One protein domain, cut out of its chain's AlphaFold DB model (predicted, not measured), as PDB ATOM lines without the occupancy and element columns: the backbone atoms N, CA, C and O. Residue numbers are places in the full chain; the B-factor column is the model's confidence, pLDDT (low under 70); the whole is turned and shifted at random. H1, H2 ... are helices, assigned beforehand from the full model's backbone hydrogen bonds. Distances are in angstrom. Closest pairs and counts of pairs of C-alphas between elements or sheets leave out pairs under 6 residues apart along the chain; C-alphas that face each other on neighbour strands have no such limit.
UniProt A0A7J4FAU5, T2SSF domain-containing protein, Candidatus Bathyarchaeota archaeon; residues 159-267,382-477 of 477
ATOM      1  N   GLN A 159     -32.482  -3.837   0.527       74.31
ATOM      2  CA  GLN A 159     -32.446  -2.409   0.868       74.31
ATOM      3  C   GLN A 159     -31.233  -2.044   1.730       74.31
ATOM      4  O   GLN A 159     -30.544  -1.073   1.427       74.31
ATOM      5  N   ILE A 160     -30.931  -2.831   2.764       80.62
ATOM      6  CA  ILE A 160     -29.742  -2.628   3.601       80.62
ATOM      7  C   ILE A 160     -28.481  -2.693   2.734       80.62
ATOM      8  O   ILE A 160     -27.627  -1.817   2.823       80.62
ATOM      9  N   MET A 161     -28.394  -3.670   1.832       78.69
ATOM     10  CA  MET A 161     -27.270  -3.810   0.910       78.69
ATOM     11  C   MET A 161     -27.160  -2.618  -0.048       78.69
ATOM     12  O   MET A 161     -26.057  -2.140  -0.295       78.69
ATOM     13  N   SER A 162     -28.283  -2.085  -0.539       80.06
ATOM     14  CA  SER A 162     -28.307  -0.872  -1.365       80.06
ATOM     15  C   SER A 162     -27.768   0.347  -0.615       80.06
ATOM     16  O   SER A 162     -27.003   1.112  -1.199       80.06
ATOM     17  N   ILE A 163     -28.131   0.512   0.661       85.06
ATOM     18  CA  ILE A 163     -27.661   1.611   1.515       85.06
ATOM     19  C   ILE A 163     -26.170   1.456   1.817       85.06
ATOM     20  O   ILE A 163     -25.416   2.421   1.720       85.06
ATOM     21  N   VAL A 164     -25.724   0.247   2.167       87.31
ATOM     22  CA  VAL A 164     -24.306  -0.027   2.440       87.31
ATOM     23  C   VAL A 164     -23.473   0.217   1.184       87.31
ATOM     24  O   VAL A 164     -22.450   0.894   1.260       87.31
ATOM     25  N   TYR A 165     -23.928  -0.260   0.020       85.19
ATOM     26  CA  TYR A 165     -23.250  -0.017  -1.249       85.19
ATOM     27  C   TYR A 165     -23.172   1.478  -1.570       85.19
ATOM     28  O   TYR A 165     -22.091   1.982  -1.871       85.19
ATOM     29  N   SER A 166     -24.289   2.206  -1.472       84.31
ATOM     30  CA  SER A 166     -24.307   3.637  -1.784       84.31
ATOM     31  C   SER A 166     -23.459   4.444  -0.793       84.31
ATOM     32  O   SER A 166     -22.743   5.359  -1.182       84.31
ATOM     33  N   THR A 167     -23.442   4.074   0.483       84.88
ATOM     34  CA  THR A 167     -22.640   4.762   1.507       84.88
ATOM     35  C   THR A 167     -21.142   4.465   1.362       84.88
ATOM     36  O   THR A 167     -20.305   5.353   1.502       84.88
ATOM     37  N   LEU A 168     -20.765   3.226   1.052       84.88
ATOM     38  CA  LEU A 168     -19.354   2.854   0.973       84.88
ATOM     39  C   LEU A 168     -18.751   3.204  -0.394       84.88
ATOM     40  O   LEU A 168     -17.717   3.861  -0.459       84.88
ATOM     41  N   PHE A 169     -19.420   2.828  -1.485       82.12
ATOM     42  CA  PHE A 169     -18.865   2.885  -2.843       82.12
ATOM     43  C   PHE A 169     -19.316   4.085  -3.676       82.12
ATOM     44  O   PHE A 169     -18.651   4.406  -4.658       82.12
ATOM     45  N   LEU A 170     -20.405   4.766  -3.304       81.56
ATOM     46  CA  LEU A 170     -20.770   6.048  -3.916       81.56
ATOM     47  C   LEU A 170     -20.216   7.213  -3.092       81.56
ATOM     48  O   LEU A 170     -19.507   8.065  -3.622       81.56
ATOM     49  N   LEU A 171     -20.516   7.216  -1.788       82.50
ATOM     50  CA  LEU A 171     -20.192   8.305  -0.868       82.50
ATOM     51  C   LEU A 171     -18.701   8.369  -0.514       82.50
ATOM     52  O   LEU A 171     -18.093   9.429  -0.662       82.50
ATOM     53  N   GLY A 172     -18.099   7.250  -0.104       82.25
ATOM     54  CA  GLY A 172     -16.685   7.193   0.288       82.25
ATOM     55  C   GLY A 172     -15.730   7.834  -0.730       82.25
ATOM     56  O   GLY A 172     -14.955   8.721  -0.360       82.25
ATOM     57  N   PRO A 173     -15.821   7.478  -2.022       78.31
ATOM     58  CA  PRO A 173     -14.941   8.040  -3.027       78.31
ATOM     59  C   PRO A 173     -15.143   9.552  -3.210       78.31
ATOM     60  O   PRO A 173     -14.158  10.289  -3.182       78.31
ATOM     61  N   MET A 174     -16.367  10.081  -3.329       81.25
ATOM     62  CA  MET A 174     -16.483  11.541  -3.489       81.25
ATOM     63  C   MET A 174     -16.123  12.311  -2.207       81.25
ATOM     64  O   MET A 174     -15.595  13.413  -2.314       81.25
ATOM     65  N   ILE A 175     -16.343  11.759  -1.002       83.00
ATOM     66  CA  ILE A 175     -15.826  12.382   0.233       83.00
ATOM     67  C   ILE A 175     -14.309  12.512   0.143       83.00
ATOM     68  O   ILE A 175     -13.766  13.556   0.495       83.00
ATOM     69  N   SER A 176     -13.621  11.489  -0.373       80.00
ATOM     70  CA  SER A 176     -12.173  11.571  -0.558       80.00
ATOM     71  C   SER A 176     -11.773  12.724  -1.489       80.00
ATOM     72  O   SER A 176     -10.776  13.376  -1.204       80.00
ATOM     73  N   ILE A 177     -12.579  13.072  -2.508       79.62
ATOM     74  CA  ILE A 177     -12.361  14.271  -3.348       79.62
ATOM     75  C   ILE A 177     -12.465  15.542  -2.515       79.62
ATOM     76  O   ILE A 177     -11.603  16.405  -2.625       79.62
ATOM     77  N   VAL A 178     -13.492  15.664  -1.670       80.50
ATOM     78  CA  VAL A 178     -13.670  16.842  -0.803       80.50
ATOM     79  C   VAL A 178     -12.492  16.984   0.159       80.50
ATOM     80  O   VAL A 178     -11.931  18.068   0.294       80.50
ATOM     81  N   VAL A 179     -12.075  15.886   0.797       81.12
ATOM     82  CA  VAL A 179     -10.932  15.884   1.721       81.12
ATOM     83  C   VAL A 179      -9.638  16.226   0.982       81.12
ATOM     84  O   VAL A 179      -8.868  17.053   1.463       81.12
ATOM     85  N   MET A 180      -9.405  15.647  -0.200       75.56
ATOM     86  CA  MET A 180      -8.216  15.956  -0.999       75.56
ATOM     87  C   MET A 180      -8.223  17.402  -1.481       75.56
ATOM     88  O   MET A 180      -7.198  18.072  -1.412       75.56
ATOM     89  N   SER A 181      -9.383  17.908  -1.897       75.00
ATOM     90  CA  SER A 181      -9.564  19.313  -2.232       75.00
ATOM     91  C   SER A 181      -9.189  20.197  -1.041       75.00
ATOM     92  O   SER A 181      -8.444  21.153  -1.220       75.00
ATOM     93  N   ALA A 182      -9.638  19.864   0.172       77.19
ATOM     94  CA  ALA A 182      -9.330  20.629   1.381       77.19
ATOM     95  C   ALA A 182      -7.836  20.625   1.709       77.19
ATOM     96  O   ALA A 182      -7.265  21.685   1.956       77.19
ATOM     97  N   LEU A 183      -7.185  19.461   1.652       76.06
ATOM     98  CA  LEU A 183      -5.743  19.348   1.888       76.06
ATOM     99  C   LEU A 183      -4.922  20.101   0.839       76.06
ATOM    100  O   LEU A 183      -3.960  20.783   1.193       76.06
ATOM    101  N   GLY A 184      -5.322  20.019  -0.431       70.88
ATOM    102  CA  GLY A 184      -4.677  20.754  -1.515       70.88
ATOM    103  C   GLY A 184      -4.748  22.267  -1.305       70.88
ATOM    104  O   GLY A 184      -3.744  22.960  -1.448       70.88
ATOM    105  N   TYR A 185      -5.895  22.783  -0.858       71.31
ATOM    106  CA  TYR A 185      -6.044  24.197  -0.510       71.31
ATOM    107  C   TYR A 185      -5.230  24.631   0.721       71.31
ATOM    108  O   TYR A 185      -4.916  25.811   0.873       71.31
ATOM    109  N   MET A 186      -4.870  23.703   1.611       71.50
ATOM    110  CA  MET A 186      -4.024  23.990   2.775       71.50
ATOM    111  C   MET A 186      -2.529  24.089   2.432       71.50
ATOM    112  O   MET A 186      -1.722  24.320   3.334       71.50
ATOM    113  N   GLY A 187      -2.150  23.946   1.155       64.44
ATOM    114  CA  GLY A 187      -0.763  24.057   0.695       64.44
ATOM    115  C   GLY A 187       0.109  22.857   1.074       64.44
ATOM    116  O   GLY A 187       1.333  22.937   0.987       64.44
ATOM    117  N   ALA A 188      -0.499  21.746   1.504       62.31
ATOM    118  CA  ALA A 188       0.221  20.489   1.655       62.31
ATOM    119  C   ALA A 188       0.726  20.050   0.273       62.31
ATOM    120  O   ALA A 188      -0.037  20.070  -0.692       62.31
ATOM    121  N   SER A 189       2.000  19.668   0.150       55.69
ATOM    122  CA  SER A 189       2.549  19.142  -1.101       55.69
ATOM    123  C   SER A 189       1.878  17.809  -1.432       55.69
ATOM    124  O   SER A 189       2.268  16.738  -0.967       55.69
ATOM    125  N   VAL A 190       0.832  17.884  -2.250       53.56
ATOM    126  CA  VAL A 190       0.091  16.738  -2.776       53.56
ATOM    127  C   VAL A 190       0.936  16.068  -3.881       53.56
ATOM    128  O   VAL A 190       0.605  16.119  -5.060       53.56
ATOM    129  N   PHE A 191       2.089  15.480  -3.526       47.50
ATOM    130  CA  PHE A 191       2.905  14.630  -4.417       47.50
ATOM    131  C   PHE A 191       2.050  13.507  -5.041       47.50
ATOM    132  O   PHE A 191       1.121  13.044  -4.397       47.50
ATOM    133  N   PRO A 192       2.360  13.016  -6.255       55.31
ATOM    134  CA  PRO A 192       1.425  12.911  -7.381       55.31
ATOM    135  C   PRO A 192       0.184  12.040  -7.087       55.31
ATOM    136  O   PRO A 192       0.071  10.899  -7.545       55.31
ATOM    137  N   PHE A 193      -0.774  12.575  -6.328       52.84
ATOM    138  CA  PHE A 193      -1.977  11.828  -5.971       52.84
ATOM    139  C   PHE A 193      -2.975  11.763  -7.114       52.84
ATOM    140  O   PHE A 193      -3.718  10.794  -7.141       52.84
ATOM    141  N   GLU A 194      -2.968  12.682  -8.089       57.50
ATOM    142  CA  GLU A 194      -3.900  12.611  -9.225       57.50
ATOM    143  C   GLU A 194      -3.841  11.242  -9.919       57.50
ATOM    144  O   GLU A 194      -4.863  10.582 -10.081       57.50
ATOM    145  N   SER A 195      -2.643  10.741 -10.226       59.88
ATOM    146  CA  SER A 195      -2.459   9.465 -10.934       59.88
ATOM    147  C   SER A 195      -2.866   8.240 -10.105       59.88
ATOM    148  O   SER A 195      -3.451   7.294 -10.637       59.88
ATOM    149  N   CYS A 196      -2.573   8.238  -8.800       60.62
ATOM    150  CA  CYS A 196      -2.906   7.120  -7.908       60.62
ATOM    151  C   CYS A 196      -4.391   7.132  -7.514       60.62
ATOM    152  O   CYS A 196      -5.027   6.083  -7.423       60.62
ATOM    153  N   PHE A 197      -4.960   8.325  -7.357       67.38
ATOM    154  CA  PHE A 197      -6.370   8.567  -7.080       67.38
ATOM    155  C   PHE A 197      -7.255   7.958  -8.169       67.38
ATOM    156  O   PHE A 197      -8.184   7.214  -7.855       67.38
ATOM    157  N   TRP A 198      -6.914   8.181  -9.444       67.31
ATOM    158  CA  TRP A 198      -7.645   7.604 -10.574       67.31
ATOM    159  C   TRP A 198      -7.621   6.074 -10.586       67.31
ATOM    160  O   TRP A 198      -8.666   5.446 -10.762       67.31
ATOM    161  N   LEU A 199      -6.453   5.468 -10.354       65.75
ATOM    162  CA  LEU A 199      -6.295   4.011 -10.301       65.75
ATOM    163  C   LEU A 199      -7.054   3.389  -9.123       65.75
ATOM    164  O   LEU A 199      -7.712   2.361  -9.285       65.75
ATOM    165  N   LEU A 200      -7.004   4.028  -7.952       66.56
ATOM    166  CA  LEU A 200      -7.694   3.563  -6.752       66.56
ATOM    167  C   LEU A 200      -9.213   3.631  -6.936       66.56
ATOM    168  O   LEU A 200      -9.906   2.675  -6.609       66.56
ATOM    169  N   PHE A 201      -9.729   4.696  -7.549       71.06
ATOM    170  CA  PHE A 201     -11.147   4.829  -7.892       71.06
ATOM    171  C   PHE A 201     -11.633   3.801  -8.912       71.06
ATOM    172  O   PHE A 201     -12.699   3.201  -8.738       71.06
ATOM    173  N   LEU A 202     -10.841   3.594  -9.967       70.31
ATOM    174  CA  LEU A 202     -11.146   2.656 -11.043       70.31
ATOM    175  C   LEU A 202     -11.136   1.206 -10.547       70.31
ATOM    176  O   LEU A 202     -11.797   0.358 -11.135       70.31
ATOM    177  N   LEU A 203     -10.450   0.923  -9.438       73.38
ATOM    178  CA  LEU A 203     -10.460  -0.383  -8.789       73.38
ATOM    179  C   LEU A 203     -11.537  -0.492  -7.690       73.38
ATOM    180  O   LEU A 203     -12.264  -1.480  -7.632       73.38
ATOM    181  N   TYR A 204     -11.683   0.526  -6.841       80.06
ATOM    182  CA  TYR A 204     -12.534   0.496  -5.646       80.06
ATOM    183  C   TYR A 204     -14.026   0.368  -5.967       80.06
ATOM    184  O   TYR A 204     -14.714  -0.498  -5.421       80.06
ATOM    185  N   VAL A 205     -14.533   1.197  -6.882       79.38
ATOM    186  CA  VAL A 205     -15.965   1.224  -7.211       79.38
ATOM    187  C   VAL A 205     -16.400  -0.064  -7.939       79.38
ATOM    188  O   VAL A 205     -17.431  -0.636  -7.563       79.38
ATOM    189  N   PRO A 206     -15.634  -0.605  -8.911       76.56
ATOM    190  CA  PRO A 206     -15.969  -1.885  -9.537       76.56
ATOM    191  C   PRO A 206     -15.823  -3.095  -8.614       76.56
ATOM    192  O   PRO A 206     -16.616  -4.026  -8.739       76.56
ATOM    193  N   ILE A 207     -14.876  -3.091  -7.666       79.75
ATOM    194  CA  ILE A 207     -14.808  -4.134  -6.627       79.75
ATOM    195  C   ILE A 207     -16.096  -4.136  -5.799       79.75
ATOM    196  O   ILE A 207     -16.672  -5.200  -5.571       79.75
ATOM    197  N   GLY A 208     -16.580  -2.958  -5.399       75.50
ATOM    198  CA  GLY A 208     -17.858  -2.829  -4.705       75.50
ATOM    199  C   GLY A 208     -19.026  -3.350  -5.526       75.50
ATOM    200  O   GLY A 208     -19.848  -4.109  -5.019       75.50
ATOM    201  N   ALA A 209     -19.071  -3.008  -6.816       74.81
ATOM    202  CA  ALA A 209     -20.083  -3.551  -7.713       74.81
ATOM    203  C   ALA A 209     -20.019  -5.085  -7.741       74.81
ATOM    204  O   ALA A 209     -21.024  -5.733  -7.475       74.81
ATOM    205  N   LEU A 210     -18.835  -5.670  -7.947       73.62
ATOM    206  CA  LEU A 210     -18.645  -7.122  -7.989       73.62
ATOM    207  C   LEU A 210     -19.086  -7.813  -6.692       73.62
ATOM    208  O   LEU A 210     -19.817  -8.801  -6.756       73.62
ATOM    209  N   LEU A 211     -18.704  -7.291  -5.524       72.12
ATOM    210  CA  LEU A 211     -19.047  -7.884  -4.227       72.12
ATOM    211  C   LEU A 211     -20.567  -7.986  -4.023       72.12
ATOM    212  O   LEU A 211     -21.071  -9.009  -3.564       72.12
ATOM    213  N   PHE A 212     -21.300  -6.945  -4.413       68.12
ATOM    214  CA  PHE A 212     -22.752  -6.882  -4.252       68.12
ATOM    215  C   PHE A 212     -23.507  -7.613  -5.366       68.12
ATOM    216  O   PHE A 212     -24.672  -7.969  -5.193       68.12
ATOM    217  N   THR A 213     -22.856  -7.874  -6.501       66.25
ATOM    218  CA  THR A 213     -23.517  -8.460  -7.667       66.25
ATOM    219  C   THR A 213     -23.262  -9.957  -7.870       66.25
ATOM    220  O   THR A 213     -24.101 -10.641  -8.451       66.25
ATOM    221  N   VAL A 214     -22.137 -10.502  -7.397       56.16
ATOM    222  CA  VAL A 214     -21.709 -11.895  -7.659       56.16
ATOM    223  C   VAL A 214     -22.679 -13.007  -7.191       56.16
ATOM    224  O   VAL A 214     -22.762 -14.011  -7.904       56.16
ATOM    225  N   PRO A 215     -23.466 -12.893  -6.100       54.88
ATOM    226  CA  PRO A 215     -24.249 -14.036  -5.604       54.88
ATOM    227  C   PRO A 215     -25.403 -14.535  -6.500       54.88
ATOM    228  O   PRO A 215     -25.957 -15.593  -6.222       54.88
ATOM    229  N   GLY A 216     -25.797 -13.817  -7.563       52.88
ATOM    230  CA  GLY A 216     -27.050 -14.101  -8.292       52.88
ATOM    231  C   GLY A 216     -26.953 -14.230  -9.814       52.88
ATOM    232  O   GLY A 216     -27.982 -14.300 -10.491       52.88
ATOM    233  N   TRP A 217     -25.754 -14.207 -10.397       61.22
ATOM    234  CA  TRP A 217     -25.601 -14.014 -11.841       61.22
ATOM    235  C   TRP A 217     -25.704 -15.312 -12.649       61.22
ATOM    236  O   TRP A 217     -24.879 -16.219 -12.533       61.22
ATOM    237  N   LYS A 218     -26.664 -15.367 -13.587       58.62
ATOM    238  CA  LYS A 218     -26.598 -16.339 -14.687       58.62
ATOM    239  C   LYS A 218     -25.350 -16.035 -15.523       58.62
ATOM    240  O   LYS A 218     -25.194 -14.919 -16.014       58.62
ATOM    241  N   ARG A 219     -24.493 -17.042 -15.734       64.44
ATOM    242  CA  ARG A 219     -23.210 -16.944 -16.470       64.44
ATOM    243  C   ARG A 219     -23.337 -16.251 -17.836       64.44
ATOM    244  O   ARG A 219     -22.430 -15.553 -18.278       64.44
ATOM    245  N   GLU A 220     -24.483 -16.422 -18.487       65.31
ATOM    246  CA  GLU A 220     -24.798 -15.830 -19.789       65.31
ATOM    247  C   GLU A 220     -25.002 -14.312 -19.741       65.31
ATOM    248  O   GLU A 220     -24.570 -13.618 -20.658       65.31
ATOM    249  N   ALA A 221     -25.610 -13.786 -18.673       66.81
ATOM    250  CA  ALA A 221     -25.831 -12.351 -18.516       66.81
ATOM    251  C   ALA A 221     -24.498 -11.609 -18.347       66.81
ATOM    252  O   ALA A 221     -24.293 -10.554 -18.945       66.81
ATOM    253  N   VAL A 222     -23.566 -12.208 -17.598       70.19
ATOM    254  CA  VAL A 222     -22.206 -11.677 -17.408       70.19
ATOM    255  C   VAL A 222     -21.481 -11.585 -18.742       70.19
ATOM    256  O   VAL A 222     -20.925 -10.546 -19.084       70.19
ATOM    257  N   ARG A 223     -21.546 -12.659 -19.539       76.19
ATOM    258  CA  ARG A 223     -20.896 -12.725 -20.851       76.19
ATOM    259  C   ARG A 223     -21.417 -11.655 -21.811       76.19
ATOM    260  O   ARG A 223     -20.632 -11.115 -22.580       76.19
ATOM    261  N   ARG A 224     -22.719 -11.344 -21.770       78.69
ATOM    262  CA  ARG A 224     -23.320 -10.289 -22.604       78.69
ATOM    263  C   ARG A 224     -22.920  -8.881 -22.161       78.69
ATOM    264  O   ARG A 224     -22.757  -8.028 -23.020       78.69
ATOM    265  N   ALA A 225     -22.746  -8.641 -20.860       78.44
ATOM    266  CA  ALA A 225     -22.362  -7.331 -20.326       78.44
ATOM    267  C   ALA A 225     -20.850  -7.046 -20.427       78.44
ATOM    268  O   ALA A 225     -20.452  -5.892 -20.568       78.44
ATOM    269  N   LEU A 226     -20.011  -8.087 -20.398       82.44
ATOM    270  CA  LEU A 226     -18.551  -7.978 -20.404       82.44
ATOM    271  C   LEU A 226     -17.961  -7.079 -21.515       82.44
ATOM    272  O   LEU A 226     -17.165  -6.207 -21.170       82.44
ATOM    273  N   PRO A 227     -18.323  -7.209 -22.810       87.38
ATOM    274  CA  PRO A 227     -17.745  -6.356 -23.853       87.38
ATOM    275  C   PRO A 227     -18.089  -4.872 -23.661       87.38
ATOM    276  O   PRO A 227     -17.260  -4.015 -23.947       87.38
ATOM    277  N   PHE A 228     -19.271  -4.564 -23.119       87.75
ATOM    278  CA  PHE A 228     -19.691  -3.190 -22.833       87.75
ATOM    279  C   PHE A 228     -18.918  -2.597 -21.657       87.75
ATOM    280  O   PHE A 228     -18.507  -1.444 -21.722       87.75
ATOM    281  N   VAL A 229     -18.654  -3.395 -20.615       86.12
ATOM    282  CA  VAL A 229     -17.797  -2.983 -19.492       86.12
ATOM    283  C   VAL A 229     -16.369  -2.721 -19.971       86.12
ATOM    284  O   VAL A 229     -15.810  -1.679 -19.651       86.12
ATOM    285  N   ILE A 230     -15.798  -3.612 -20.789       87.69
ATOM    286  CA  ILE A 230     -14.445  -3.433 -21.345       87.69
ATOM    287  C   ILE A 230     -14.375  -2.164 -22.201       87.69
ATOM    288  O   ILE A 230     -13.479  -1.344 -22.015       87.69
ATOM    289  N   ALA A 231     -15.334  -1.972 -23.108       88.50
ATOM    290  CA  ALA A 231     -15.368  -0.799 -23.969       88.50
ATOM    291  C   ALA A 231     -15.607   0.501 -23.176       88.50
ATOM    292  O   ALA A 231     -14.998   1.523 -23.475       88.50
ATOM    293  N   SER A 232     -16.420   0.461 -22.117       87.75
ATOM    294  CA  SER A 232     -16.609   1.588 -21.199       87.75
ATOM    295  C   SER A 232     -15.327   1.955 -20.449       87.75
ATOM    296  O   SER A 232     -14.992   3.135 -20.376       87.75
ATOM    297  N   VAL A 233     -14.584   0.970 -19.935       87.44
ATOM    298  CA  VAL A 233     -13.292   1.204 -19.266       87.44
ATOM    299  C   VAL A 233     -12.268   1.772 -20.250       87.44
ATOM    300  O   VAL A 233     -11.548   2.708 -19.910       87.44
ATOM    301  N   LEU A 234     -12.244   1.264 -21.486       88.81
ATOM    302  CA  LEU A 234     -11.391   1.789 -22.549       88.81
ATOM    303  C   LEU A 234     -11.713   3.261 -22.853       88.81
ATOM    304  O   LEU A 234     -10.802   4.081 -22.905       88.81
ATOM    305  N   LEU A 235     -12.992   3.618 -22.996       89.38
ATOM    306  CA  LEU A 235     -13.421   5.001 -23.241       89.38
ATOM    307  C   LEU A 235     -13.071   5.941 -22.081       89.38
ATOM    308  O   LEU A 235     -12.611   7.055 -22.323       89.38
ATOM    309  N   LEU A 236     -13.224   5.486 -20.832       87.81
ATOM    310  CA  LEU A 236     -12.783   6.240 -19.654       87.81
ATOM    311  C   LEU A 236     -11.270   6.475 -19.677       87.81
ATOM    312  O   LEU A 236     -10.820   7.594 -19.439       87.81
ATOM    313  N   TYR A 237     -10.487   5.446 -20.005       86.19
ATOM    314  CA  TYR A 237      -9.035   5.554 -20.101       86.19
ATOM    315  C   TYR A 237      -8.598   6.511 -21.218       86.19
ATOM    316  O   TYR A 237      -7.781   7.397 -20.976       86.19
ATOM    317  N   LEU A 238      -9.181   6.396 -22.418       87.62
ATOM    318  CA  LEU A 238      -8.912   7.323 -23.524       87.62
ATOM    319  C   LEU A 238      -9.317   8.760 -23.178       87.62
ATOM    320  O   LEU A 238      -8.580   9.691 -23.492       87.62
ATOM    321  N   GLY A 239     -10.457   8.955 -22.512       86.38
ATOM    322  CA  GLY A 239     -10.896  10.274 -22.064       86.38
ATOM    323  C   GLY A 239      -9.956  10.892 -21.027       86.38
ATOM    324  O   GLY A 239      -9.673  12.087 -21.087       86.38
ATOM    325  N   LEU A 240      -9.404  10.089 -20.116       84.38
ATOM    326  CA  LEU A 240      -8.368  10.541 -19.185       84.38
ATOM    327  C   LEU A 240      -7.062  10.894 -19.913       84.38
ATOM    328  O   LEU A 240      -6.504  11.964 -19.660       84.38
ATOM    329  N   ALA A 241      -6.623  10.041 -20.844       85.50
ATOM    330  CA  ALA A 241      -5.401  10.224 -21.631       85.50
ATOM    331  C   ALA A 241      -5.457  11.443 -22.567       85.50
ATOM    332  O   ALA A 241      -4.440  12.091 -22.792       85.50
ATOM    333  N   ALA A 242      -6.643  11.797 -23.066       85.56
ATOM    334  CA  ALA A 242      -6.870  12.987 -23.885       85.56
ATOM    335  C   ALA A 242      -6.699  14.318 -23.120       85.56
ATOM    336  O   ALA A 242      -6.761  15.383 -23.729       85.56
ATOM    337  N   GLY A 243      -6.493  14.289 -21.797       79.62
ATOM    338  CA  GLY A 243      -6.234  15.493 -21.010       79.62
ATOM    339  C   GLY A 243      -7.457  16.411 -20.913       79.62
ATOM    340  O   GLY A 243      -8.567  15.968 -20.615       79.62
ATOM    341  N   HIS A 244      -7.273  17.713 -21.115       77.56
ATOM    342  CA  HIS A 244      -8.332  18.712 -20.935       77.56
ATOM    343  C   HIS A 244      -8.970  19.104 -22.272       77.56
ATOM    344  O   HIS A 244      -8.272  19.311 -23.258       77.56
ATOM    345  N   GLY A 245     -10.297  19.242 -22.292       83.31
ATOM    346  CA  GLY A 245     -11.034  19.782 -23.434       83.31
ATOM    347  C   GLY A 245     -12.342  19.043 -23.736       83.31
ATOM    348  O   GLY A 245     -12.691  18.078 -23.056       83.31
ATOM    349  N   PRO A 246     -13.067  19.469 -24.785       85.00
ATOM    350  CA  PRO A 246     -14.348  18.869 -25.169       85.00
ATOM    351  C   PRO A 246     -14.231  17.402 -25.603       85.00
ATOM    352  O   PRO A 246     -15.159  16.615 -25.428       85.00
ATOM    353  N   LEU A 247     -13.078  17.018 -26.164       87.31
ATOM    354  CA  LEU A 247     -12.822  15.642 -26.582       87.31
ATOM    355  C   LEU A 247     -12.773  14.697 -25.372       87.31
ATOM    356  O   LEU A 247     -13.386  13.633 -25.402       87.31
ATOM    357  N   SER A 248     -12.077  15.080 -24.296       87.44
ATOM    358  CA  SER A 248     -11.957  14.228 -23.110       87.44
ATOM    359  C   SER A 248     -13.284  14.081 -22.375       87.44
ATOM    360  O   SER A 248     -13.671  12.960 -22.042       87.44
ATOM    361  N   SER A 249     -14.024  15.177 -22.183       86.06
ATOM    362  CA  SER A 249     -15.358  15.132 -21.570       86.06
ATOM    363  C   SER A 249     -16.361  14.342 -22.417       86.06
ATOM    364  O   SER A 249     -17.145  13.560 -21.870       86.06
ATOM    365  N   GLY A 250     -16.292  14.460 -23.747       89.12
ATOM    366  CA  GLY A 250     -17.090  13.666 -24.681       89.12
ATOM    367  C   GLY A 250     -16.806  12.164 -24.580       89.12
ATOM    368  O   GLY A 250     -17.738  11.366 -24.464       89.12
ATOM    369  N   LEU A 251     -15.528  11.771 -24.545       90.75
ATOM    370  CA  LEU A 251     -15.117  10.369 -24.389       90.75
ATOM    371  C   LEU A 251     -15.575   9.782 -23.046       90.75
ATOM    372  O   LEU A 251     -16.131   8.683 -23.019       90.75
ATOM    373  N   ILE A 252     -15.441  10.530 -21.947       89.62
ATOM    374  CA  ILE A 252     -15.909  10.099 -20.620       89.62
ATOM    375  C   ILE A 252     -17.434   9.921 -20.609       89.62
ATOM    376  O   ILE A 252     -17.921   8.886 -20.160       89.62
ATOM    377  N   SER A 253     -18.191  10.866 -21.173       89.56
ATOM    378  CA  SER A 253     -19.659  10.777 -21.262       89.56
ATOM    379  C   SER A 253     -20.107   9.577 -22.110       89.56
ATOM    380  O   SER A 253     -21.065   8.871 -21.774       89.56
ATOM    381  N   SER A 254     -19.374   9.285 -23.191       90.12
ATOM    382  CA  SER A 254     -19.665   8.159 -24.085       90.12
ATOM    383  C   SER A 254     -19.534   6.786 -23.408       90.12
ATOM    384  O   SER A 254     -20.194   5.831 -23.825       90.12
ATOM    385  N   ALA A 255     -18.775   6.691 -22.308       88.19
ATOM    386  CA  ALA A 255     -18.629   5.462 -21.530       88.19
ATOM    387  C   ALA A 255     -19.960   4.967 -20.928       88.19
ATOM    388  O   ALA A 255     -20.143   3.765 -20.764       88.19
ATOM    389  N   GLY A 256     -20.906   5.867 -20.637       86.44
ATOM    390  CA  GLY A 256     -22.263   5.500 -20.209       86.44
ATOM    391  C   GLY A 256     -23.193   5.203 -21.386       86.44
ATOM    392  O   GLY A 256     -24.028   4.302 -21.307       86.44
ATOM    393  N   LEU A 257     -23.017   5.918 -22.504       91.06
ATOM    394  CA  LEU A 257     -23.832   5.776 -23.718       91.06
ATOM    395  C   LEU A 257     -23.745   4.371 -24.324       91.06
ATOM    396  O   LEU A 257     -24.746   3.852 -24.819       91.06
ATOM    397  N   ILE A 258     -22.579   3.728 -24.242       91.56
ATOM    398  CA  ILE A 258     -22.362   2.396 -24.817       91.56
ATOM    399  C   ILE A 258     -23.286   1.322 -24.225       91.56
ATOM    400  O   ILE A 258     -23.578   0.327 -24.883       91.56
ATOM    401  N   PHE A 259     -23.795   1.529 -23.007       89.12
ATOM    402  CA  PHE A 259     -24.720   0.609 -22.353       89.12
ATOM    403  C   PHE A 259     -26.168   0.749 -22.830       89.12
ATOM    404  O   PHE A 259     -26.975  -0.139 -22.551       89.12
ATOM    405  N   LEU A 260     -26.512   1.813 -23.565       91.00
ATOM    406  CA  LEU A 260     -27.883   2.073 -24.002       91.00
ATOM    407  C   LEU A 260     -28.454   0.946 -24.890       91.00
ATOM    408  O   LEU A 260     -29.556   0.484 -24.585       91.00
ATOM    409  N   PRO A 261     -27.757   0.427 -25.925       91.25
ATOM    410  CA  PRO A 261     -28.294  -0.658 -26.750       91.25
ATOM    411  C   PRO A 261     -28.517  -1.952 -25.958       91.25
ATOM    412  O   PRO A 261     -29.567  -2.584 -26.096       91.25
ATOM    413  N   LEU A 262     -27.563  -2.322 -25.091       87.81
ATOM    414  CA  LEU A 262     -27.679  -3.492 -24.212       87.81
ATOM    415  C   LEU A 262     -28.854  -3.333 -23.245       87.81
ATOM    416  O   LEU A 262     -29.676  -4.241 -23.114       87.81
ATOM    417  N   GLY A 263     -28.939  -2.161 -22.612       88.12
ATOM    418  CA  GLY A 263     -30.010  -1.776 -21.710       88.12
ATOM    419  C   GLY A 263     -31.371  -1.909 -22.372       88.12
ATOM    420  O   GLY A 263     -32.224  -2.638 -21.885       88.12
ATOM    421  N   LEU A 264     -31.570  -1.265 -23.523       90.06
ATOM    422  CA  LEU A 264     -32.843  -1.312 -24.241       90.06
ATOM    423  C   LEU A 264     -33.233  -2.737 -24.641       90.06
ATOM    424  O   LEU A 264     -34.404  -3.096 -24.522       90.06
ATOM    425  N   TYR A 265     -32.283  -3.551 -25.105       90.25
ATOM    426  CA  TYR A 265     -32.555  -4.938 -25.483       90.25
ATOM    427  C   TYR A 265     -33.001  -5.782 -24.279       90.25
ATOM    428  O   TYR A 265     -34.073  -6.391 -24.312       90.25
ATOM    429  N   GLU A 266     -32.223  -5.783 -23.196       85.56
ATOM    430  CA  GLU A 266     -32.503  -6.606 -22.014       85.56
ATOM    431  C   GLU A 266     -33.715  -6.090 -21.229       85.56
ATOM    432  O   GLU A 266     -34.528  -6.891 -20.769       85.56
ATOM    433  N   THR A 267     -33.911  -4.771 -21.136       85.38
ATOM    434  CA  THR A 267     -35.107  -4.185 -20.516       85.38
ATOM    435  C   THR A 267     -36.359  -4.488 -21.334       85.38
ATOM    436  O   THR A 267     -37.388  -4.800 -20.745       85.38
ATOM    437  N   ARG A 382     -42.439  -6.231  -6.993       74.06
ATOM    438  CA  ARG A 382     -42.412  -5.060  -7.880       74.06
ATOM    439  C   ARG A 382     -42.382  -3.744  -7.110       74.06
ATOM    440  O   ARG A 382     -41.607  -2.852  -7.461       74.06
ATOM    441  N   ARG A 383     -43.227  -3.596  -6.082       77.81
ATOM    442  CA  ARG A 383     -43.300  -2.354  -5.296       77.81
ATOM    443  C   ARG A 383     -41.944  -2.021  -4.685       77.81
ATOM    444  O   ARG A 383     -41.516  -0.872  -4.749       77.81
ATOM    445  N   ARG A 384     -41.247  -3.017  -4.139       72.75
ATOM    446  CA  ARG A 384     -39.935  -2.798  -3.524       72.75
ATOM    447  C   ARG A 384     -38.809  -2.616  -4.536       72.75
ATOM    448  O   ARG A 384     -37.983  -1.740  -4.318       72.75
ATOM    449  N   GLN A 385     -38.832  -3.327  -5.668       74.94
ATOM    450  CA  GLN A 385     -37.909  -3.068  -6.784       74.94
ATOM    451  C   GLN A 385     -37.929  -1.588  -7.208       74.94
ATOM    452  O   GLN A 385     -36.874  -0.971  -7.354       74.94
ATOM    453  N   TYR A 386     -39.123  -1.001  -7.353       81.06
ATOM    454  CA  TYR A 386     -39.272   0.420  -7.688       81.06
ATOM    455  C   TYR A 386     -38.661   1.337  -6.620       81.06
ATOM    456  O   TYR A 386     -37.916   2.257  -6.959       81.06
ATOM    457  N   LEU A 387     -38.933   1.069  -5.338       82.25
ATOM    458  CA  LEU A 387     -38.389   1.855  -4.229       82.25
ATOM    459  C   LEU A 387     -36.853   1.800  -4.177       82.25
ATOM    460  O   LEU A 387     -36.227   2.830  -3.946       82.25
ATOM    461  N   THR A 388     -36.240   0.642  -4.450       82.38
ATOM    462  CA  THR A 388     -34.774   0.490  -4.475       82.38
ATOM    463  C   THR A 388     -34.128   1.271  -5.626       82.38
ATOM    464  O   THR A 388     -33.140   1.969  -5.406       82.38
ATOM    465  N   ILE A 389     -34.686   1.225  -6.845       84.94
ATOM    466  CA  ILE A 389     -34.178   2.052  -7.961       84.94
ATOM    467  C   ILE A 389     -34.315   3.539  -7.631       84.94
ATOM    468  O   ILE A 389     -33.365   4.299  -7.816       84.94
ATOM    469  N   ALA A 390     -35.491   3.958  -7.155       88.50
ATOM    470  CA  ALA A 390     -35.751   5.354  -6.820       88.50
ATOM    471  C   ALA A 390     -34.765   5.869  -5.760       88.50
ATOM    472  O   ALA A 390     -34.243   6.974  -5.902       88.50
ATOM    473  N   PHE A 391     -34.450   5.043  -4.755       88.81
ATOM    474  CA  PHE A 391     -33.427   5.347  -3.757       88.81
ATOM    475  C   PHE A 391     -32.065   5.639  -4.398       88.81
ATOM    476  O   PHE A 391     -31.488   6.676  -4.092       88.81
ATOM    477  N   PHE A 392     -31.572   4.809  -5.327       89.62
ATOM    478  CA  PHE A 392     -30.287   5.068  -5.990       89.62
ATOM    479  C   PHE A 392     -30.261   6.399  -6.759       89.62
ATOM    480  O   PHE A 392     -29.270   7.122  -6.674       89.62
ATOM    481  N   TYR A 393     -31.338   6.747  -7.474       91.81
ATOM    482  CA  TYR A 393     -31.432   8.026  -8.193       91.81
ATOM    483  C   TYR A 393     -31.416   9.226  -7.253       91.81
ATOM    484  O   TYR A 393     -30.609  10.139  -7.435       91.81
ATOM    485  N   VAL A 394     -32.276   9.210  -6.234       92.38
ATOM    486  CA  VAL A 394     -32.356  10.296  -5.252       92.38
ATOM    487  C   VAL A 394     -31.042  10.422  -4.488       92.38
ATOM    488  O   VAL A 394     -30.528  11.527  -4.347       92.38
ATOM    489  N   PHE A 395     -30.467   9.302  -4.044       90.81
ATOM    490  CA  PHE A 395     -29.217   9.283  -3.291       90.81
ATOM    491  C   PHE A 395     -28.053   9.825  -4.123       90.81
ATOM    492  O   PHE A 395     -27.300  10.668  -3.644       90.81
ATOM    493  N   MET A 396     -27.922   9.398  -5.381       90.19
ATOM    494  CA  MET A 396     -26.844   9.880  -6.238       90.19
ATOM    495  C   MET A 396     -26.989  11.369  -6.570       90.19
ATOM    496  O   MET A 396     -26.001  12.093  -6.500       90.19
ATOM    497  N   LEU A 397     -28.201  11.854  -6.859       91.75
ATOM    498  CA  LEU A 397     -28.441  13.282  -7.086       91.75
ATOM    499  C   LEU A 397     -28.142  14.121  -5.834       91.75
ATOM    500  O   LEU A 397     -27.401  15.100  -5.911       91.75
ATOM    501  N   ALA A 398     -28.697  13.729  -4.682       91.19
ATOM    502  CA  ALA A 398     -28.473  14.411  -3.409       91.19
ATOM    503  C   ALA A 398     -26.981  14.477  -3.072       91.19
ATOM    504  O   ALA A 398     -26.494  15.479  -2.553       91.19
ATOM    505  N   PHE A 399     -26.244  13.424  -3.417       87.56
ATOM    506  CA  PHE A 399     -24.833  13.357  -3.120       87.56
ATOM    507  C   PHE A 399     -23.958  14.203  -4.050       87.56
ATOM    508  O   PHE A 399     -23.051  14.883  -3.573       87.56
ATOM    509  N   LEU A 400     -24.260  14.243  -5.351       89.19
ATOM    510  CA  LEU A 400     -23.606  15.179  -6.271       89.19
ATOM    511  C   LEU A 400     -23.804  16.633  -5.813       89.19
ATOM    512  O   LEU A 400     -22.846  17.411  -5.783       89.19
ATOM    513  N   MET A 401     -25.017  16.980  -5.374       89.81
ATOM    514  CA  MET A 401     -25.332  18.290  -4.790       89.81
ATOM    515  C   MET A 401     -24.533  18.563  -3.507       89.81
ATOM    516  O   MET A 401     -23.939  19.629  -3.362       89.81
ATOM    517  N   LEU A 402     -24.456  17.597  -2.589       90.31
ATOM    518  CA  LEU A 402     -23.699  17.737  -1.343       90.31
ATOM    519  C   LEU A 402     -22.197  17.951  -1.593       90.31
ATOM    520  O   LEU A 402     -21.583  18.828  -0.994       90.31
ATOM    521  N   VAL A 403     -21.593  17.162  -2.483       86.69
ATOM    522  CA  VAL A 403     -20.147  17.226  -2.746       86.69
ATOM    523  C   VAL A 403     -19.773  18.503  -3.484       86.69
ATOM    524  O   VAL A 403     -18.810  19.167  -3.110       86.69
ATOM    525  N   SER A 404     -20.532  18.863  -4.520       85.94
ATOM    526  CA  SER A 404     -20.291  20.102  -5.266       85.94
ATOM    527  C   SER A 404     -20.443  21.340  -4.382       85.94
ATOM    528  O   SER A 404     -19.567  22.199  -4.410       85.94
ATOM    529  N   SER A 405     -21.488  21.408  -3.548       87.44
ATOM    530  CA  SER A 405     -21.667  22.512  -2.599       87.44
ATOM    531  C   SER A 405     -20.539  22.571  -1.568       87.44
ATOM    532  O   SER A 405     -20.001  23.651  -1.330       87.44
ATOM    533  N   ALA A 406     -20.099  21.431  -1.023       86.44
ATOM    534  CA  ALA A 406     -18.948  21.383  -0.120       86.44
ATOM    535  C   ALA A 406     -17.667  21.919  -0.784       86.44
ATOM    536  O   ALA A 406     -16.949  22.715  -0.179       86.44
ATOM    537  N   ILE A 407     -17.404  21.536  -2.038       81.88
ATOM    538  CA  ILE A 407     -16.250  22.021  -2.809       81.88
ATOM    539  C   ILE A 407     -16.362  23.527  -3.089       81.88
ATOM    540  O   ILE A 407     -15.370  24.230  -2.930       81.88
ATOM    541  N   GLN A 408     -17.539  24.037  -3.465       81.75
ATOM    542  CA  GLN A 408     -17.750  25.467  -3.739       81.75
ATOM    543  C   GLN A 408     -17.601  26.345  -2.487       81.75
ATOM    544  O   GLN A 408     -17.003  27.425  -2.533       81.75
ATOM    545  N   ILE A 409     -18.118  25.884  -1.345       84.12
ATOM    546  CA  ILE A 409     -17.934  26.554  -0.048       84.12
ATOM    547  C   ILE A 409     -16.443  26.610   0.290       84.12
ATOM    548  O   ILE A 409     -15.913  27.658   0.651       84.12
ATOM    549  N   LEU A 410     -15.746  25.491   0.117       79.56
ATOM    550  CA  LEU A 410     -14.319  25.388   0.380       79.56
ATOM    551  C   LEU A 410     -13.495  26.299  -0.553       79.56
ATOM    552  O   LEU A 410     -12.618  27.025  -0.084       79.56
ATOM    553  N   SER A 411     -13.821  26.329  -1.851       75.38
ATOM    554  CA  SER A 411     -13.130  27.162  -2.843       75.38
ATOM    555  C   SER A 411     -13.362  28.659  -2.649       75.38
ATOM    556  O   SER A 411     -12.494  29.451  -2.996       75.38
ATOM    557  N   SER A 412     -14.515  29.063  -2.107       77.06
ATOM    558  CA  SER A 412     -14.824  30.474  -1.827       77.06
ATOM    559  C   SER A 412     -14.264  30.952  -0.483       77.06
ATOM    560  O   SER A 412     -13.814  32.089  -0.379       77.06
ATOM    561  N   ALA A 413     -14.232  30.094   0.540       74.12
ATOM    562  CA  ALA A 413     -13.807  30.470   1.887       74.12
ATOM    563  C   ALA A 413     -12.279  30.626   2.038       74.12
ATOM    564  O   ALA A 413     -11.807  31.488   2.781       74.12
ATOM    565  N   ILE A 414     -11.485  29.804   1.350       70.12
ATOM    566  CA  ILE A 414     -10.024  29.751   1.554       70.12
ATOM    567  C   ILE A 414      -9.268  30.965   0.999       70.12
ATOM    568  O   ILE A 414      -8.409  31.479   1.726       70.12
ATOM    569  N   PRO A 415      -9.567  31.479  -0.212       67.81
ATOM    570  CA  PRO A 415      -8.925  32.692  -0.715       67.81
ATOM    571  C   PRO A 415      -9.142  33.895   0.213       67.81
ATOM    572  O   PRO A 415      -8.209  34.658   0.450       67.81
ATOM    573  N   ILE A 416     -10.336  34.008   0.814       69.44
ATOM    574  CA  ILE A 416     -10.692  35.066   1.778       69.44
ATOM    575  C   ILE A 416      -9.854  34.958   3.062       69.44
ATOM    576  O   ILE A 416      -9.450  35.971   3.625       69.44
ATOM    577  N   MET A 417      -9.576  33.737   3.527       67.31
ATOM    578  CA  MET A 417      -8.854  33.508   4.782       67.31
ATOM    579  C   MET A 417      -7.327  33.536   4.657       67.31
ATOM    580  O   MET A 417      -6.659  33.826   5.647       67.31
ATOM    581  N   ARG A 418      -6.749  33.167   3.506       65.19
ATOM    582  CA  ARG A 418      -5.296  32.912   3.404       65.19
ATOM    583  C   ARG A 418      -4.583  33.618   2.254       65.19
ATOM    584  O   ARG A 418      -3.369  33.477   2.164       65.19
ATOM    585  N   GLY A 419      -5.291  34.352   1.389       58.56
ATOM    586  CA  GLY A 419      -4.678  35.094   0.277       58.56
ATOM    587  C   GLY A 419      -3.878  34.231  -0.713       58.56
ATOM    588  O   GLY A 419      -3.057  34.763  -1.452       58.56
ATOM    589  N   GLY A 420      -4.073  32.907  -0.702       53.12
ATOM    590  CA  GLY A 420      -3.392  31.965  -1.591       53.12
ATOM    591  C   GLY A 420      -4.132  31.778  -2.915       53.12
ATOM    592  O   GLY A 420      -5.351  31.959  -2.975       53.12
ATOM    593  N   GLU A 421      -3.402  31.385  -3.963       48.69
ATOM    594  CA  GLU A 421      -4.003  30.976  -5.236       48.69
ATOM    595  C   GLU A 421      -4.975  29.817  -5.005       48.69
ATOM    596  O   GLU A 421      -4.630  28.781  -4.428       48.69
ATOM    597  N   ALA A 422      -6.215  29.998  -5.454       53.81
ATOM    598  CA  ALA A 422      -7.176  28.916  -5.493       53.81
ATOM    599  C   ALA A 422      -6.630  27.823  -6.422       53.81
ATOM    600  O   ALA A 422      -6.299  28.105  -7.576       53.81
ATOM    601  N   LEU A 423      -6.596  26.565  -5.960       54.22
ATOM    602  CA  LEU A 423      -6.647  25.433  -6.887       54.22
ATOM    603  C   LEU A 423      -7.728  25.746  -7.921       54.22
ATOM    604  O   LEU A 423      -8.840  26.130  -7.548       54.22
ATOM    605  N   THR A 424      -7.393  25.645  -9.208       60.94
ATOM    606  CA  THR A 424      -8.339  25.991 -10.266       60.94
ATOM    607  C   THR A 424      -9.575  25.125 -10.080       60.94
ATOM    608  O   THR A 424      -9.525  23.899 -10.176       60.94
ATOM    609  N   ALA A 425     -10.696  25.765  -9.752       64.69
ATOM    610  CA  ALA A 425     -11.936  25.084  -9.405       64.69
ATOM    611  C   ALA A 425     -12.362  24.095 -10.521       64.69
ATOM    612  O   ALA A 425     -12.927  23.036 -10.257       64.69
ATOM    613  N   SER A 426     -11.943  24.364 -11.763       69.75
ATOM    614  CA  SER A 426     -12.078  23.494 -12.934       69.75
ATOM    615  C   SER A 426     -11.372  22.129 -12.829       69.75
ATOM    616  O   SER A 426     -11.914  21.138 -13.321       69.75
ATOM    617  N   ALA A 427     -10.202  22.027 -12.186       74.00
ATOM    618  CA  ALA A 427      -9.485  20.761 -12.012       74.00
ATOM    619  C   ALA A 427     -10.225  19.827 -11.042       74.00
ATOM    620  O   ALA A 427     -10.436  18.649 -11.344       74.00
ATOM    621  N   ILE A 428     -10.716  20.375  -9.926       76.12
ATOM    622  CA  ILE A 428     -11.530  19.641  -8.948       76.12
ATOM    623  C   ILE A 428     -12.886  19.258  -9.562       76.12
ATOM    624  O   ILE A 428     -13.350  18.129  -9.387       76.12
ATOM    625  N   GLY A 429     -13.491  20.153 -10.348       79.25
ATOM    626  CA  GLY A 429     -14.692  19.847 -11.123       79.25
ATOM    627  C   GLY A 429     -14.483  18.661 -12.071       79.25
ATOM    628  O   GLY A 429     -15.300  17.741 -12.101       79.25
ATOM    629  N   ARG A 430     -13.356  18.616 -12.797       80.31
ATOM    630  CA  ARG A 430     -13.010  17.477 -13.668       80.31
ATOM    631  C   ARG A 430     -12.824  16.185 -12.870       80.31
ATOM    632  O   ARG A 430     -13.263  15.128 -13.328       80.31
ATOM    633  N   MET A 431     -12.214  16.268 -11.684       81.19
ATOM    634  CA  MET A 431     -12.084  15.122 -10.783       81.19
ATOM    635  C   MET A 431     -13.449  14.548 -10.409       81.19
ATOM    636  O   MET A 431     -13.702  13.356 -10.591       81.19
ATOM    637  N   LEU A 432     -14.351  15.426  -9.970       85.19
ATOM    638  CA  LEU A 432     -15.720  15.081  -9.611       85.19
ATOM    639  C   LEU A 432     -16.497  14.491 -10.794       85.19
ATOM    640  O   LEU A 432     -17.217  13.506 -10.627       85.19
ATOM    641  N   PHE A 433     -16.329  15.045 -11.997       87.69
ATOM    642  CA  PHE A 433     -17.008  14.560 -13.195       87.69
ATOM    643  C   PHE A 433     -16.645  13.109 -13.515       87.69
ATOM    644  O   PHE A 433     -17.521  12.247 -13.546       87.69
ATOM    645  N   VAL A 434     -15.358  12.795 -13.681       86.75
ATOM    646  CA  VAL A 434     -14.937  11.423 -14.017       86.75
ATOM    647  C   VAL A 434     -15.314  10.456 -12.895       86.75
ATOM    648  O   VAL A 434     -15.788   9.350 -13.153       86.75
ATOM    649  N   ALA A 435     -15.135  10.875 -11.643       85.88
ATOM    650  CA  ALA A 435     -15.441  10.063 -10.483       85.88
ATOM    651  C   ALA A 435     -16.947   9.737 -10.416       85.88
ATOM    652  O   ALA A 435     -17.324   8.577 -10.252       85.88
ATOM    653  N   SER A 436     -17.809  10.730 -10.648       89.12
ATOM    654  CA  SER A 436     -19.256  10.522 -10.751       89.12
ATOM    655  C   SER A 436     -19.645   9.656 -11.952       89.12
ATOM    656  O   SER A 436     -20.605   8.893 -11.851       89.12
ATOM    657  N   MET A 437     -18.890   9.686 -13.054       90.75
ATOM    658  CA  MET A 437     -19.126   8.821 -14.210       90.75
ATOM    659  C   MET A 437     -18.790   7.352 -13.913       90.75
ATOM    660  O   MET A 437     -19.588   6.460 -14.203       90.75
ATOM    661  N   ILE A 438     -17.653   7.089 -13.261       89.00
ATOM    662  CA  ILE A 438     -17.281   5.746 -12.783       89.00
ATOM    663  C   ILE A 438     -18.361   5.215 -11.830       89.00
ATOM    664  O   ILE A 438     -18.862   4.099 -11.995       89.00
ATOM    665  N   SER A 439     -18.780   6.048 -10.874       88.38
ATOM    666  CA  SER A 439     -19.869   5.751  -9.948       88.38
ATOM    667  C   SER A 439     -21.208   5.509 -10.654       88.38
ATOM    668  O   SER A 439     -21.929   4.590 -10.267       88.38
ATOM    669  N   SER A 440     -21.522   6.255 -11.717       90.56
ATOM    670  CA  SER A 440     -22.735   6.084 -12.533       90.56
ATOM    671  C   SER A 440     -22.785   4.714 -13.199       90.56
ATOM    672  O   SER A 440     -23.817   4.040 -13.183       90.56
ATOM    673  N   ILE A 441     -21.658   4.287 -13.774       90.12
ATOM    674  CA  ILE A 441     -21.549   3.004 -14.470       90.12
ATOM    675  C   ILE A 441     -21.743   1.856 -13.490       90.12
ATOM    676  O   ILE A 441     -22.602   1.000 -13.711       90.12
ATOM    677  N   ALA A 442     -21.004   1.873 -12.382       88.25
ATOM    678  CA  ALA A 442     -21.094   0.838 -11.365       88.25
ATOM    679  C   ALA A 442     -22.482   0.789 -10.707       88.25
ATOM    680  O   ALA A 442     -23.097  -0.276 -10.661       88.25
ATOM    681  N   THR A 443     -23.011   1.938 -10.280       88.88
ATOM    682  CA  THR A 443     -24.321   2.023  -9.618       88.88
ATOM    683  C   THR A 443     -25.449   1.631 -10.562       88.88
ATOM    684  O   THR A 443     -26.368   0.939 -10.144       88.88
ATOM    685  N   GLY A 444     -25.378   1.988 -11.848       89.62
ATOM    686  CA  GLY A 444     -26.372   1.578 -12.840       89.62
ATOM    687  C   GLY A 444     -26.420   0.063 -13.060       89.62
ATOM    688  O   GLY A 444     -27.503  -0.530 -13.090       89.62
ATOM    689  N   LEU A 445     -25.253  -0.586 -13.121       87.31
ATOM    690  CA  LEU A 445     -25.160  -2.044 -13.228       87.31
ATOM    691  C   LEU A 445     -25.669  -2.739 -11.958       87.31
ATOM    692  O   LEU A 445     -26.428  -3.707 -12.056       87.31
ATOM    693  N   VAL A 446     -25.308  -2.226 -10.776       85.38
ATOM    694  CA  VAL A 446     -25.789  -2.727  -9.478       85.38
ATOM    695  C   VAL A 446     -27.301  -2.547  -9.356       85.38
ATOM    696  O   VAL A 446     -28.002  -3.504  -9.033       85.38
ATOM    697  N   ALA A 447     -27.832  -1.372  -9.696       85.00
ATOM    698  CA  ALA A 447     -29.261  -1.078  -9.653       85.00
ATOM    699  C   ALA A 447     -30.062  -2.050 -10.531       85.00
ATOM    700  O   ALA A 447     -31.057  -2.615 -10.071       85.00
ATOM    701  N   GLY A 448     -29.600  -2.313 -11.759       80.81
ATOM    702  CA  GLY A 448     -30.229  -3.291 -12.649       80.81
ATOM    703  C   GLY A 448     -30.136  -4.728 -12.149       80.81
ATOM    704  O   GLY A 448     -31.117  -5.474 -12.243       80.81
ATOM    705  N   ALA A 449     -28.994  -5.112 -11.572       78.31
ATOM    706  CA  ALA A 449     -28.811  -6.426 -10.966       78.31
ATOM    707  C   ALA A 449     -29.747  -6.632  -9.762       78.31
ATOM    708  O   ALA A 449     -30.384  -7.681  -9.672       78.31
ATOM    709  N   MET A 450     -29.887  -5.632  -8.889       75.69
ATOM    710  CA  MET A 450     -30.760  -5.703  -7.713       75.69
ATOM    711  C   MET A 450     -32.243  -5.723  -8.089       75.69
ATOM    712  O   MET A 450     -33.028  -6.410  -7.448       75.69
ATOM    713  N   THR A 451     -32.649  -5.043  -9.164       71.00
ATOM    714  CA  THR A 451     -34.068  -5.032  -9.551       71.00
ATOM    715  C   THR A 451     -34.486  -6.164 -10.455       71.00
ATOM    716  O   THR A 451     -35.411  -6.905 -10.134       71.00
ATOM    717  N   SER A 452     -33.832  -6.327 -11.595       67.94
ATOM    718  CA  SER A 452     -34.276  -7.285 -12.608       67.94
ATOM    719  C   SER A 452     -33.647  -8.675 -12.446       67.94
ATOM    720  O   SER A 452     -34.021  -9.604 -13.163       67.94
ATOM    721  N   ARG A 453     -32.677  -8.836 -11.527       69.44
ATOM    722  CA  ARG A 453     -31.755  -9.990 -11.458       69.44
ATOM    723  C   ARG A 453     -31.002 -10.242 -12.778       69.44
ATOM    724  O   ARG A 453     -30.453 -11.324 -12.988       69.44
ATOM    725  N   ARG A 454     -30.967  -9.248 -13.676       69.12
ATOM    726  CA  ARG A 454     -30.258  -9.256 -14.960       69.12
ATOM    727  C   ARG A 454     -29.356  -8.032 -15.041       69.12
ATOM    728  O   ARG A 454     -29.789  -6.898 -14.889       69.12
ATOM    729  N   ILE A 455     -28.090  -8.269 -15.345       69.56
ATOM    730  CA  ILE A 455     -27.065  -7.217 -15.413       69.56
ATOM    731  C   ILE A 455     -27.334  -6.287 -16.586       69.56
ATOM    732  O   ILE A 455     -27.228  -5.073 -16.466       69.56
ATOM    733  N   GLY A 456     -27.715  -6.862 -17.729       74.62
ATOM    734  CA  GLY A 456     -27.902  -6.089 -18.945       74.62
ATOM    735  C   GLY A 456     -29.075  -5.111 -18.869       74.62
ATOM    736  O   GLY A 456     -28.986  -4.042 -19.456       74.62
ATOM    737  N   ALA A 457     -30.107  -5.389 -18.063       75.56
ATOM    738  CA  ALA A 457     -31.176  -4.419 -17.797       75.56
ATOM    739  C   ALA A 457     -30.677  -3.195 -16.999       75.56
ATOM    740  O   ALA A 457     -31.264  -2.119 -17.085       75.56
ATOM    741  N   GLY A 458     -29.549  -3.326 -16.286       85.25
ATOM    742  CA  GLY A 458     -28.833  -2.206 -15.672       85.25
ATOM    743  C   GLY A 458     -28.253  -1.220 -16.676       85.25
ATOM    744  O   GLY A 458     -28.003  -0.079 -16.312       85.25
ATOM    745  N   GLY A 459     -28.121  -1.596 -17.952       89.12
ATOM    746  CA  GLY A 459     -27.582  -0.708 -18.979       89.12
ATOM    747  C   GLY A 459     -28.397   0.575 -19.173       89.12
ATOM    748  O   GLY A 459     -27.815   1.639 -19.369       89.12
ATOM    749  N   VAL A 460     -29.732   0.513 -19.034       91.69
ATOM    750  CA  VAL A 460     -30.582   1.721 -19.069       91.69
ATOM    751  C   VAL A 460     -30.283   2.618 -17.870       91.69
ATOM    752  O   VAL A 460     -30.182   3.833 -18.022       91.69
ATOM    753  N   HIS A 461     -30.092   2.033 -16.687       91.50
ATOM    754  CA  HIS A 461     -29.751   2.789 -15.486       91.50
ATOM    755  C   HIS A 461     -28.354   3.401 -15.582       91.50
ATOM    756  O   HIS A 461     -28.208   4.581 -15.293       91.50
ATOM    757  N   THR A 462     -27.357   2.656 -16.063       92.25
ATOM    758  CA  THR A 462     -26.001   3.159 -16.329       92.25
ATOM    759  C   THR A 462     -26.022   4.352 -17.279       92.25
ATOM    760  O   THR A 462     -25.392   5.368 -16.992       92.25
ATOM    761  N   PHE A 463     -26.788   4.265 -18.369       93.44
ATOM    762  CA  PHE A 463     -26.969   5.386 -19.285       93.44
ATOM    763  C   PHE A 463     -27.602   6.595 -18.583       93.44
ATOM    764  O   PHE A 463     -27.057   7.691 -18.648       93.44
ATOM    765  N   LEU A 464     -28.716   6.401 -17.871       94.38
ATOM    766  CA  LEU A 464     -29.429   7.487 -17.192       94.38
ATOM    767  C   LEU A 464     -28.595   8.150 -16.085       94.38
ATOM    768  O   LEU A 464     -28.607   9.372 -15.973       94.38
ATOM    769  N   PHE A 465     -27.847   7.376 -15.294       94.31
ATOM    770  CA  PHE A 465     -26.915   7.920 -14.305       94.31
ATOM    771  C   PHE A 465     -25.772   8.689 -14.970       94.31
ATOM    772  O   PHE A 465     -25.424   9.769 -14.502       94.31
ATOM    773  N   GLY A 466     -25.240   8.190 -16.092       93.25
ATOM    774  CA  GLY A 466     -24.216   8.896 -16.865       93.25
ATOM    775  C   GLY A 466     -24.722  10.220 -17.444       93.25
ATOM    776  O   GLY A 466     -24.038  11.237 -17.348       93.25
ATOM    777  N   VAL A 467     -25.952  10.242 -17.972       93.81
ATOM    778  CA  VAL A 467     -26.625  11.479 -18.407       93.81
ATOM    779  C   VAL A 467     -26.813  12.428 -17.229       93.81
ATOM    780  O   VAL A 467     -26.523  13.611 -17.361       93.81
ATOM    781  N   MET A 468     -27.247  11.924 -16.071       93.38
ATOM    782  CA  MET A 468     -27.409  12.732 -14.863       93.38
ATOM    783  C   MET A 468     -26.081  13.350 -14.410       93.38
ATOM    784  O   MET A 468     -26.045  14.541 -14.132       93.38
ATOM    785  N   SER A 469     -24.991  12.577 -14.387       92.38
ATOM    786  CA  SER A 469     -23.639  13.057 -14.065       92.38
ATOM    787  C   SER A 469     -23.154  14.118 -15.067       92.38
ATOM    788  O   SER A 469     -22.663  15.170 -14.660       92.38
ATOM    789  N   THR A 470     -23.369  13.891 -16.366       92.25
ATOM    790  CA  THR A 470     -22.978  14.827 -17.436       92.25
ATOM    791  C   THR A 470     -23.772  16.128 -17.373       92.25
ATOM    792  O   THR A 470     -23.190  17.210 -17.428       92.25
ATOM    793  N   ALA A 471     -25.094  16.037 -17.222       91.56
ATOM    794  CA  ALA A 471     -25.964  17.198 -17.090       91.56
ATOM    795  C   ALA A 471     -25.622  17.990 -15.827       91.56
ATOM    796  O   ALA A 471     -25.458  19.202 -15.890       91.56
ATOM    797  N   PHE A 472     -25.458  17.301 -14.695       90.44
ATOM    798  CA  PHE A 472     -25.070  17.925 -13.438       90.44
ATOM    799  C   PHE A 472     -23.765  18.709 -13.577       90.44
ATOM    800  O   PHE A 472     -23.704  19.864 -13.167       90.44
ATOM    801  N   TYR A 473     -22.744  18.104 -14.191       87.50
ATOM    802  CA  TYR A 473     -21.472  18.776 -14.411       87.50
ATOM    803  C   TYR A 473     -21.640  20.031 -15.271       87.50
ATOM    804  O   TYR A 473     -21.209  21.086 -14.836       87.50
ATOM    805  N   GLY A 474     -22.347  19.950 -16.403       85.12
ATOM    806  CA  GLY A 474     -22.558  21.105 -17.283       85.12
ATOM    807  C   GLY A 474     -23.456  22.219 -16.724       85.12
ATOM    808  O   GLY A 474     -23.452  23.316 -17.272       85.12
ATOM    809  N   PHE A 475     -24.247  21.959 -15.675       84.38
ATOM    810  CA  PHE A 475     -25.043  22.991 -14.992       84.38
ATOM    811  C   PHE A 475     -24.305  23.650 -13.823       84.38
ATOM    812  O   PHE A 475     -24.600  24.796 -13.493       84.38
ATOM    813  N   VAL A 476     -23.419  22.913 -13.149       82.25
ATOM    814  CA  VAL A 476     -22.790  23.341 -11.890       82.25
ATOM    815  C   VAL A 476     -21.382  23.904 -12.098       82.25
ATOM    816  O   VAL A 476     -20.955  24.746 -11.306       82.25
ATOM    817  N   TRP A 477     -20.669  23.439 -13.124       74.38
ATOM    818  CA  TRP A 477     -19.283  23.786 -13.448       74.38
ATOM    819  C   TRP A 477     -19.182  24.284 -14.884       74.38
ATOM    820  O   TRP A 477     -18.352  25.193 -15.109       74.38
TER     821      TRP A 477
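AT A GLANCE: This is residues 159 to 267 and 382 to 477 of the 477 residues of the protein "T2SSF domain-containing protein" of Candidatus Bathyarchaeota archaeon (UniProt A0A7J4FAU5). Seven helices, H1 to H4 and H6 to H8, form an elongated up-and-down bundle, each running against the one before it, with H7 in the middle and H1, H2, H4, H6 and H8 packed round it. H3 packs on H4 along one side, and short H5 packs on residues 458 to 463 of H8. The printed part has 205 residues with eight named helices, H1 to H8 in chain order, and no named strand: all helix. It is compact, with a radius of gyration of the C-alphas of 17.3 A, and spans 57 by 34 by 28 A.

IN THESE COORDINATES: The longest helix, H6, residues 382 to 418, runs 54.3 A from C-alpha 382 at (-42.412, -5.060, -7.880) to C-alpha 418 at (-5.296, 32.912, 3.404). H7 is residues 425 to 452, 39.5 A; H8 458 to 476, 26.5 A; H1 159 to 185, 37.5 A; H2 193 to 216, 36.1 A; H3 219 to 241, 32.9 A; H4 246 to 257; H5 259 to 267.

HOW THE PARTS SIT: H6 touches the hub, H7, as a hairpin at a shallow tilt of 12 degrees; their closest C-alphas, of Gln 385 and Thr 451, are 5.1 A apart. H7 and H8, also a hairpin, come to 3.5 A at C-alphas 448 and 458. H1 touches H7 at C-alphas 170 and 439, 6.1 A, and H2 touches it at 209 and 442, 5.8 A. H4 touches H7 at C-alphas 256 and 441, 6.3 A, and forms a hairpin with H3, closest at 239 and 248, 4.2 A. H5 touches H8 at a steep tilt of 41 degrees, C-alphas 263 and 459 being 3.8 A apart. H1 and H3 are apart. In H5, H7 and H8 every O i to N i+4 pair is within hydrogen-bond range; H1 has 20 of 23, H2 16 of 20, H3 17 of 19, H4 6 of 8 and H6 31 of 33.

THE WHOLE: The farthest C-alphas, of Glu 220 and Gly 419, are 58.3 A apart. Residues 268 to 381 are not printed, and the gap across the cut is 14.6 A. Of the links printed whole, none is long. Mean pLDDT of the printed part is 79.6; residues 187 to 200, 212 to 221, 415 to 426 and 452 to 455 are under 70.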